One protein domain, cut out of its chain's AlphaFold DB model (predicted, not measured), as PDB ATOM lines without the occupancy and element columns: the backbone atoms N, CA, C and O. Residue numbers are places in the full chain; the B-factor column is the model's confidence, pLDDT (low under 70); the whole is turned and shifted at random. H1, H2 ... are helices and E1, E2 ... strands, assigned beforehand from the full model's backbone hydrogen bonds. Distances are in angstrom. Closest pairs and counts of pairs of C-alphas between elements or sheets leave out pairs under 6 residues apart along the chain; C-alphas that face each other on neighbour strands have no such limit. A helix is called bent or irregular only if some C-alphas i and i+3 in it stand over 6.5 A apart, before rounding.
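What this domain is: This is residues 74 to 130 of the 324 residues of the protein "Hypothetical protein" of Noctiluca scintillans (UniProt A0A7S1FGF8). A small three-stranded antiparallel sheet, E1 E2 E3, has two helices over one face, and its other face is bare. H1 leaves the end of E3 and stands up away from the sheet; the chain then turns back into H2, which crosses over the strands, and the two helices make a V that closes near residues 105 to 111. The printed part has 57 residues, with three named strands followed by two named helices, in the order E1 E2 E3 H1 H2, and its class is mixed, helices and strands. It is compact, with a radius of gyration of the C-alphas of 11.1 A, and rounded, spanning 28 by 25 by 21 A.

Where its parts are: E1 is residues 74 to 76, beginning at C-alpha 74 (-46.251, -41.493, -39.563). E2 is residues 80 to 85, 16.8 A from first to last C-alpha, and E3 is residues 88 to 93, 17.4 A. H1 is residues 94 to 107, 20.0 A long, beginning at C-alpha 94 (-51.096, -52.273, -41.408). H2 is residues 111 to 128, 25.4 A long, ending at C-alpha 128 (-42.351, -47.413, -60.626). H2 is irregular, with C-alphas 112 and 115 8.0 A apart, and it has a kink of 25 degrees near residue 118.

How they stand to each other: The strands form a meander, each the antiparallel neighbour of the one before, with E1 and E3 as edge strands. In the hairpin E1 and E2, N 75 and O 82 are within hydrogen-bond range at 2.9 A. In the hairpin E2 and E3, N 83 and O 90 are 2.8 A apart and N 90 and O 83 2.9 A. H1 and H2 are on the same face of the sheet, in two layers, helices on one face of a sheet. H1 stands up from the sheet, its line rising 74 degrees out of the local plane; its closest C-alpha pair with E2 is Thr 80 and Ala 94, 4.8 A. H2 runs across the strands, at 88 degrees to E2 on the local plane, at a height over the sheet of 9.0 A. The closest C-alphas of H2 and E3 are those of Val 90 and Leu 122, 6.2 A. H1, with residues 100 to 105 alone, touches H2, with residues 111 to 118 alone. Their closest C-alphas are those of Val 105 and Gln 111, 6.5 A, and they run opposite ways at a steep tilt of 62 degrees. Every O i to N i+4 pair is within hydrogen-bond range in H1, and 12 of 14 in H2.

The domain as a whole: The two C-alphas farthest apart, those of Lys 109 and Gly 130, are 30.4 A apart. The printed part has no cut, and the four links between named elements are tight. The mean pLDDT of the printed part is 92.2, and no printed residue is under 70.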
ATOM      1  N   LEU A  74     -45.504 -40.239 -39.475       96.25
ATOM      2  CA  LEU A  74     -46.251 -41.493 -39.563       96.25
ATOM      3  C   LEU A  74     -47.614 -41.321 -38.906       96.25
ATOM      4  O   LEU A  74     -47.690 -41.033 -37.712       96.25
ATOM      5  N   THR A  75     -48.662 -41.612 -39.667       96.94
ATOM      6  CA  THR A  75     -50.043 -41.691 -39.183       96.94
ATOM      7  C   THR A  75     -50.544 -43.118 -39.359       96.94
ATOM      8  O   THR A  75     -50.325 -43.741 -40.398       96.94
ATOM      9  N   ARG A  76     -51.197 -43.678 -38.336       95.19
ATOM     10  CA  ARG A  76     -51.667 -45.069 -38.349       95.19
ATOM     11  C   ARG A  76     -53.138 -45.158 -37.973       95.19
ATOM     12  O   ARG A  76     -53.558 -44.598 -36.966       95.19
ATOM     13  N   THR A  77     -53.880 -45.937 -38.751       93.88
ATOM     14  CA  THR A  77     -55.225 -46.415 -38.426       93.88
ATOM     15  C   THR A  77     -55.185 -47.917 -38.119       93.88
ATOM     16  O   THR A  77     -54.120 -48.545 -38.120       93.88
ATOM     17  N   ALA A  78     -56.344 -48.527 -37.856       90.94
ATOM     18  CA  ALA A  78     -56.440 -49.978 -37.696       90.94
ATOM     19  C   ALA A  78     -56.039 -50.742 -38.975       90.94
ATOM     20  O   ALA A  78     -55.448 -51.817 -38.889       90.94
ATOM     21  N   LEU A  79     -56.327 -50.179 -40.155       91.88
ATOM     22  CA  LEU A  79     -56.178 -50.863 -41.443       91.88
ATOM     23  C   LEU A  79     -54.990 -50.361 -42.266       91.88
ATOM     24  O   LEU A  79     -54.430 -51.126 -43.053       91.88
ATOM     25  N   THR A  80     -54.582 -49.106 -42.086       94.88
ATOM     26  CA  THR A  80     -53.600 -48.425 -42.941       94.88
ATOM     27  C   THR A  80     -52.530 -47.692 -42.136       94.88
ATOM     28  O   THR A  80     -52.724 -47.311 -40.980       94.88
ATOM     29  N   VAL A  81     -51.376 -47.504 -42.765       97.06
ATOM     30  CA  VAL A  81     -50.274 -46.662 -42.308       97.06
ATOM     31  C   VAL A  81     -49.922 -45.712 -43.445       97.06
ATOM     32  O   VAL A  81     -49.636 -46.165 -44.556       97.06
ATOM     33  N   SER A  82     -49.916 -44.420 -43.142       97.06
ATOM     34  CA  SER A  82     -49.569 -43.342 -44.064       97.06
ATOM     35  C   SER A  82     -48.265 -42.697 -43.596       97.06
ATOM     36  O   SER A  82     -48.086 -42.424 -42.405       97.06
ATOM     37  N   LEU A  83     -47.337 -42.493 -44.527       96.88
ATOM     38  CA  LEU A  83     -46.053 -41.834 -44.307       96.88
ATOM     39  C   LEU A  83     -46.014 -40.563 -45.148       96.88
ATOM     40  O   LEU A  83     -46.244 -40.622 -46.356       96.88
ATOM     41  N   GLU A  84     -45.696 -39.438 -44.521       95.25
ATOM     42  CA  GLU A  84     -45.625 -38.141 -45.182       95.25
ATOM     43  C   GLU A  84     -44.231 -37.531 -45.057       95.25
ATOM     44  O   GLU A  84     -43.646 -37.499 -43.973       95.25
ATOM     45  N   TYR A  85     -43.715 -37.013 -46.169       92.25
ATOM     46  CA  TYR A  85     -42.510 -36.196 -46.203       92.25
ATOM     47  C   TYR A  85     -42.705 -35.058 -47.198       92.25
ATOM     48  O   TYR A  85     -43.046 -35.295 -48.357       92.25
ATOM     49  N   THR A  86     -42.516 -33.820 -46.736       88.25
ATOM     50  CA  THR A  86     -42.588 -32.602 -47.565       88.25
ATOM     51  C   THR A  86     -43.856 -32.529 -48.432       88.25
ATOM     52  O   THR A  86     -43.789 -32.202 -49.616       88.25
ATOM     53  N   GLY A  87     -45.011 -32.898 -47.863       87.00
ATOM     54  CA  GLY A  87     -46.314 -32.908 -48.543       87.00
ATOM     55  C   GLY A  87     -46.570 -34.098 -49.480       87.00
ATOM     56  O   GLY A  87     -47.651 -34.197 -50.058       87.00
ATOM     57  N   VAL A  88     -45.612 -35.016 -49.642       89.56
ATOM     58  CA  VAL A  88     -45.811 -36.279 -50.366       89.56
ATOM     59  C   VAL A  88     -46.266 -37.341 -49.380       89.56
ATOM     60  O   VAL A  88     -45.545 -37.650 -48.435       89.56
ATOM     61  N   VAL A  89     -47.435 -37.930 -49.634       92.62
ATOM     62  CA  VAL A  89     -48.010 -39.003 -48.817       92.62
ATOM     63  C   VAL A  89     -47.935 -40.327 -49.569       92.62
ATOM     64  O   VAL A  89     -48.318 -40.414 -50.737       92.62
ATOM     65  N   VAL A  90     -47.463 -41.368 -48.888       93.56
ATOM     66  CA  VAL A  90     -47.489 -42.756 -49.363       93.56
ATOM     67  C   VAL A  90     -48.140 -43.652 -48.321       93.56
ATOM     68  O   VAL A  90     -48.007 -43.417 -47.122       93.56
ATOM     69  N   GLU A  91     -48.845 -44.689 -48.769       94.06
ATOM     70  CA  GLU A  91     -49.673 -45.509 -47.886       94.06
ATOM     71  C   GLU A  91     -49.465 -47.004 -48.109       94.06
ATOM     72  O   GLU A  91     -49.194 -47.475 -49.216       94.06
ATOM     73  N   CYS A  92     -49.640 -47.767 -47.035       94.75
ATOM     74  CA  CYS A  92     -49.753 -49.216 -47.088       94.75
ATOM     75  C   CYS A  92     -50.710 -49.734 -46.008       94.75
ATOM     76  O   CYS A  92     -51.065 -49.034 -45.063       94.75
ATOM     77  N   SER A  93     -51.135 -50.986 -46.131       95.06
ATOM     78  CA  SER A  93     -51.908 -51.674 -45.100       95.06
ATOM     79  C   SER A  93     -51.073 -51.897 -43.840       95.06
ATOM     80  O   SER A  93     -49.855 -52.086 -43.901       95.06
ATOM     81  N   ALA A  94     -51.738 -51.976 -42.687       95.06
ATOM     82  CA  ALA A  94     -51.096 -52.273 -41.408       95.06
ATOM     83  C   ALA A  94     -50.296 -53.592 -41.439       95.06
ATOM     84  O   ALA A  94     -49.231 -53.686 -40.829       95.06
ATOM     85  N   ALA A  95     -50.762 -54.591 -42.200       94.31
ATOM     86  CA  ALA A  95     -50.052 -55.853 -42.403       94.31
ATOM     87  C   ALA A  95     -48.746 -55.682 -43.202       94.31
ATOM     88  O   ALA A  95     -47.728 -56.284 -42.861       94.31
ATOM     89  N   HIS A  96     -48.746 -54.845 -44.245       95.88
ATOM     90  CA  HIS A  96     -47.533 -54.568 -45.019       95.88
ATOM     91  C   HIS A  96     -46.545 -53.694 -44.248       95.88
ATOM     92  O   HIS A  96     -45.343 -53.925 -44.349       95.88
ATOM     93  N   TRP A  97     -47.029 -52.762 -43.425       97.00
ATOM     94  CA  TRP A  97     -46.171 -52.041 -42.487       97.00
ATOM     95  C   TRP A  97     -45.444 -52.997 -41.531       97.00
ATOM     96  O   TRP A  97     -44.228 -52.913 -41.368       97.00
ATOM     97  N   GLU A  98     -46.166 -53.954 -40.940       97.12
ATOM     98  CA  GLU A  98     -45.562 -54.949 -40.051       97.12
ATOM     99  C   GLU A  98     -44.565 -55.853 -40.791       97.12
ATOM    100  O   GLU A  98     -43.478 -56.126 -40.281       97.12
ATOM    101  N   LYS A  99     -44.874 -56.247 -42.033       97.25
ATOM    102  CA  LYS A  99     -43.928 -56.959 -42.902       97.25
ATOM    103  C   LYS A  99     -42.647 -56.151 -43.133       97.25
ATOM    104  O   LYS A  99     -41.558 -56.691 -42.949       97.25
ATOM    105  N   LEU A 100     -42.757 -54.875 -43.512       97.50
ATOM    106  CA  LEU A 100     -41.603 -53.994 -43.723       97.50
ATOM    107  C   LEU A 100     -40.768 -53.870 -42.449       97.50
ATOM    108  O   LEU A 100     -39.549 -54.005 -42.510       97.50
ATOM    109  N   ARG A 101     -41.409 -53.709 -41.286       96.94
ATOM    110  CA  ARG A 101     -40.723 -53.697 -39.990       96.94
ATOM    111  C   ARG A 101     -39.927 -54.984 -39.762       96.94
ATOM    112  O   ARG A 101     -38.767 -54.913 -39.374       96.94
ATOM    113  N   GLN A 102     -40.514 -56.154 -40.019       97.19
ATOM    114  CA  GLN A 102     -39.830 -57.442 -39.839       97.19
ATOM    115  C   GLN A 102     -38.659 -57.635 -40.807       97.19
ATOM    116  O   GLN A 102     -37.605 -58.123 -40.400       97.19
ATOM    117  N   LEU A 103     -38.823 -57.247 -42.073       97.62
ATOM    118  CA  LEU A 103     -37.745 -57.273 -43.063       97.62
ATOM    119  C   LEU A 103     -36.603 -56.334 -42.661       97.62
ATOM    120  O   LEU A 103     -35.441 -56.731 -42.673       97.62
ATOM    121  N   HIS A 104     -36.942 -55.126 -42.218       96.94
ATOM    122  CA  HIS A 104     -35.974 -54.134 -41.772       96.94
ATOM    123  C   HIS A 104     -35.208 -54.586 -40.524       96.94
ATOM    124  O   HIS A 104     -33.992 -54.427 -40.459       96.94
ATOM    125  N   VAL A 105     -35.884 -55.219 -39.558       95.69
ATOM    126  CA  VAL A 105     -35.246 -55.824 -38.372       95.69
ATOM    127  C   VAL A 105     -34.215 -56.881 -38.755       95.69
ATOM    128  O   VAL A 105     -33.172 -56.972 -38.113       95.69
ATOM    129  N   ARG A 106     -34.488 -57.668 -39.797       94.81
ATOM    130  CA  ARG A 106     -33.604 -58.752 -40.242       94.81
ATOM    131  C   ARG A 106     -32.414 -58.273 -41.070       94.81
ATOM    132  O   ARG A 106     -31.369 -58.914 -41.018       94.81
ATOM    133  N   SER A 107     -32.580 -57.198 -41.837       93.50
ATOM    134  CA  SER A 107     -31.641 -56.840 -42.908       93.50
ATOM    135  C   SER A 107     -30.930 -55.500 -42.696       93.50
ATOM    136  O   SER A 107     -29.786 -55.342 -43.124       93.50
ATOM    137  N   SER A 108     -31.569 -54.531 -42.036       89.56
ATOM    138  CA  SER A 108     -30.999 -53.194 -41.849       89.56
ATOM    139  C   SER A 108     -29.976 -53.160 -40.716       89.56
ATOM    140  O   SER A 108     -30.187 -53.713 -39.635       89.56
ATOM    141  N   LYS A 109     -28.887 -52.411 -40.930       85.19
ATOM    142  CA  LYS A 109     -27.860 -52.150 -39.907       85.19
ATOM    143  C   LYS A 109     -28.378 -51.284 -38.752       85.19
ATOM    144  O   LYS A 109     -27.780 -51.288 -37.681       85.19
ATOM    145  N   SER A 110     -29.452 -50.515 -38.958       85.25
ATOM    146  CA  SER A 110     -29.986 -49.590 -37.954       85.25
ATOM    147  C   SER A 110     -31.501 -49.483 -38.041       85.25
ATOM    148  O   SER A 110     -32.040 -48.969 -39.012       85.25
ATOM    149  N   GLN A 111     -32.192 -49.850 -36.961       82.19
ATOM    150  CA  GLN A 111     -33.654 -49.740 -36.868       82.19
ATOM    151  C   GLN A 111     -34.167 -48.296 -36.772       82.19
ATOM    152  O   GLN A 111     -35.362 -48.057 -36.935       82.19
ATOM    153  N   LYS A 112     -33.273 -47.323 -36.544       83.38
ATOM    154  CA  LYS A 112     -33.634 -45.905 -36.384       83.38
ATOM    155  C   LYS A 112     -34.245 -45.300 -37.650       83.38
ATOM    156  O   LYS A 112     -35.011 -44.350 -37.546       83.38
ATOM    157  N   PHE A 113     -33.933 -45.856 -38.821       88.81
ATOM    158  CA  PHE A 113     -34.326 -45.298 -40.115       88.81
ATOM    159  C   PHE A 113     -35.566 -45.945 -40.734       88.81
ATOM    160  O   PHE A 113     -35.967 -45.528 -41.813       88.81
ATOM    161  N   LEU A 114     -36.245 -46.867 -40.034       94.25
ATOM    162  CA  LEU A 114     -37.381 -47.624 -40.583       94.25
ATOM    163  C   LEU A 114     -38.418 -46.745 -41.298       94.25
ATOM    164  O   LEU A 114     -38.898 -47.114 -42.362       94.25
ATOM    165  N   ARG A 115     -38.791 -45.594 -40.718       94.81
ATOM    166  CA  ARG A 115     -39.793 -44.696 -41.323       94.81
ATOM    167  C   ARG A 115     -39.293 -44.087 -42.630       94.81
ATOM    168  O   ARG A 115     -40.044 -44.048 -43.599       94.81
ATOM    169  N   ASN A 116     -38.036 -43.652 -42.651       93.38
ATOM    170  CA  ASN A 116     -37.399 -43.051 -43.816       93.38
ATOM    171  C   ASN A 116     -37.228 -44.093 -44.923       93.38
ATOM    172  O   ASN A 116     -37.648 -43.863 -46.053       93.38
ATOM    173  N   ASP A 117     -36.715 -45.271 -44.576       94.75
ATOM    174  CA  ASP A 117     -36.492 -46.357 -45.525       94.75
ATOM    175  C   ASP A 117     -37.827 -46.873 -46.091       94.75
ATOM    176  O   ASP A 117     -37.963 -47.076 -47.298       94.75
ATOM    177  N   ALA A 118     -38.860 -47.009 -45.248       96.25
ATOM    178  CA  ALA A 118     -40.191 -47.425 -45.690       96.25
ATOM    179  C   ALA A 118     -40.855 -46.378 -46.598       96.25
ATOM    180  O   ALA A 118     -41.484 -46.750 -47.591       96.25
ATOM    181  N   PHE A 119     -40.693 -45.085 -46.293       95.69
ATOM    182  CA  PHE A 119     -41.157 -44.007 -47.164       95.69
ATOM    183  C   PHE A 119     -40.482 -44.095 -48.536       95.69
ATOM    184  O   PHE A 119     -41.174 -44.098 -49.552       95.69
ATOM    185  N   CYS A 120     -39.155 -44.253 -48.574       93.50
ATOM    186  CA  CYS A 120     -38.390 -44.378 -49.814       93.50
ATOM    187  C   CYS A 120     -38.841 -45.575 -50.665       93.50
ATOM    188  O   CYS A 120     -39.043 -45.414 -51.869       93.50
ATOM    189  N   VAL A 121     -39.060 -46.750 -50.062       94.00
ATOM    190  CA  VAL A 121     -39.560 -47.942 -50.773       94.00
ATOM    191  C   VAL A 121     -40.955 -47.713 -51.350       94.00
ATOM    192  O   VAL A 121     -41.187 -47.986 -52.528       94.00
ATOM    193  N   LEU A 122     -41.891 -47.200 -50.545       93.94
ATOM    194  CA  LEU A 122     -43.264 -46.954 -50.992       93.94
ATOM    195  C   LEU A 122     -43.313 -45.880 -52.086       93.94
ATOM    196  O   LEU A 122     -43.960 -46.083 -53.112       93.94
ATOM    197  N   ALA A 123     -42.580 -44.778 -51.912       91.38
ATOM    198  CA  ALA A 123     -42.484 -43.708 -52.900       91.38
ATOM    199  C   ALA A 123     -41.853 -44.202 -54.206       91.38
ATOM    200  O   ALA A 123     -42.385 -43.935 -55.288       91.38
ATOM    201  N   ARG A 124     -40.765 -44.982 -54.119       89.00
ATOM    202  CA  ARG A 124     -40.125 -45.591 -55.286       89.00
ATOM    203  C   ARG A 124     -41.100 -46.509 -56.004       89.00
ATOM    204  O   ARG A 124     -41.316 -46.308 -57.191       89.00
ATOM    205  N   LEU A 125     -41.728 -47.466 -55.326       87.38
ATOM    206  CA  LEU A 125     -42.645 -48.411 -55.972       87.38
ATOM    207  C   LEU A 125     -43.873 -47.723 -56.573       87.38
ATOM    208  O   LEU A 125     -44.262 -48.056 -57.692       87.38
ATOM    209  N   HIS A 126     -44.421 -46.713 -55.899       85.88
ATOM    210  CA  HIS A 126     -45.501 -45.897 -56.447       85.88
ATOM    211  C   HIS A 126     -45.069 -45.191 -57.744       85.88
ATOM    212  O   HIS A 126     -45.774 -45.249 -58.754       85.88
ATOM    213  N   ALA A 127     -43.867 -44.610 -57.766       83.06
ATOM    214  CA  ALA A 127     -43.271 -44.034 -58.969       83.06
ATOM    215  C   ALA A 127     -43.018 -45.089 -60.065       83.06
ATOM    216  O   ALA A 127     -43.314 -44.846 -61.236       83.06
ATOM    217  N   LEU A 128     -42.561 -46.293 -59.699       80.06
ATOM    218  CA  LEU A 128     -42.351 -47.413 -60.626       80.06
ATOM    219  C   LEU A 128     -43.653 -47.923 -61.258       80.06
ATOM    220  O   LEU A 128     -43.608 -48.527 -62.330       80.06
ATOM    221  N   GLN A 129     -44.789 -47.684 -60.612       79.81
ATOM    222  CA  GLN A 129     -46.127 -47.978 -61.119       79.81
ATOM    223  C   GLN A 129     -46.737 -46.774 -61.862       79.81
ATOM    224  O   GLN A 129     -47.905 -46.791 -62.242       79.81
ATOM    225  N   GLY A 130     -45.972 -45.705 -62.095       76.44
ATOM    226  CA  GLY A 130     -46.453 -44.501 -62.772       76.44
ATOM    227  C   GLY A 130     -47.451 -43.683 -61.950       76.44
ATOM    228  O   GLY A 130     -48.247 -42.948 -62.532       76.44
TER     229      GLY A 130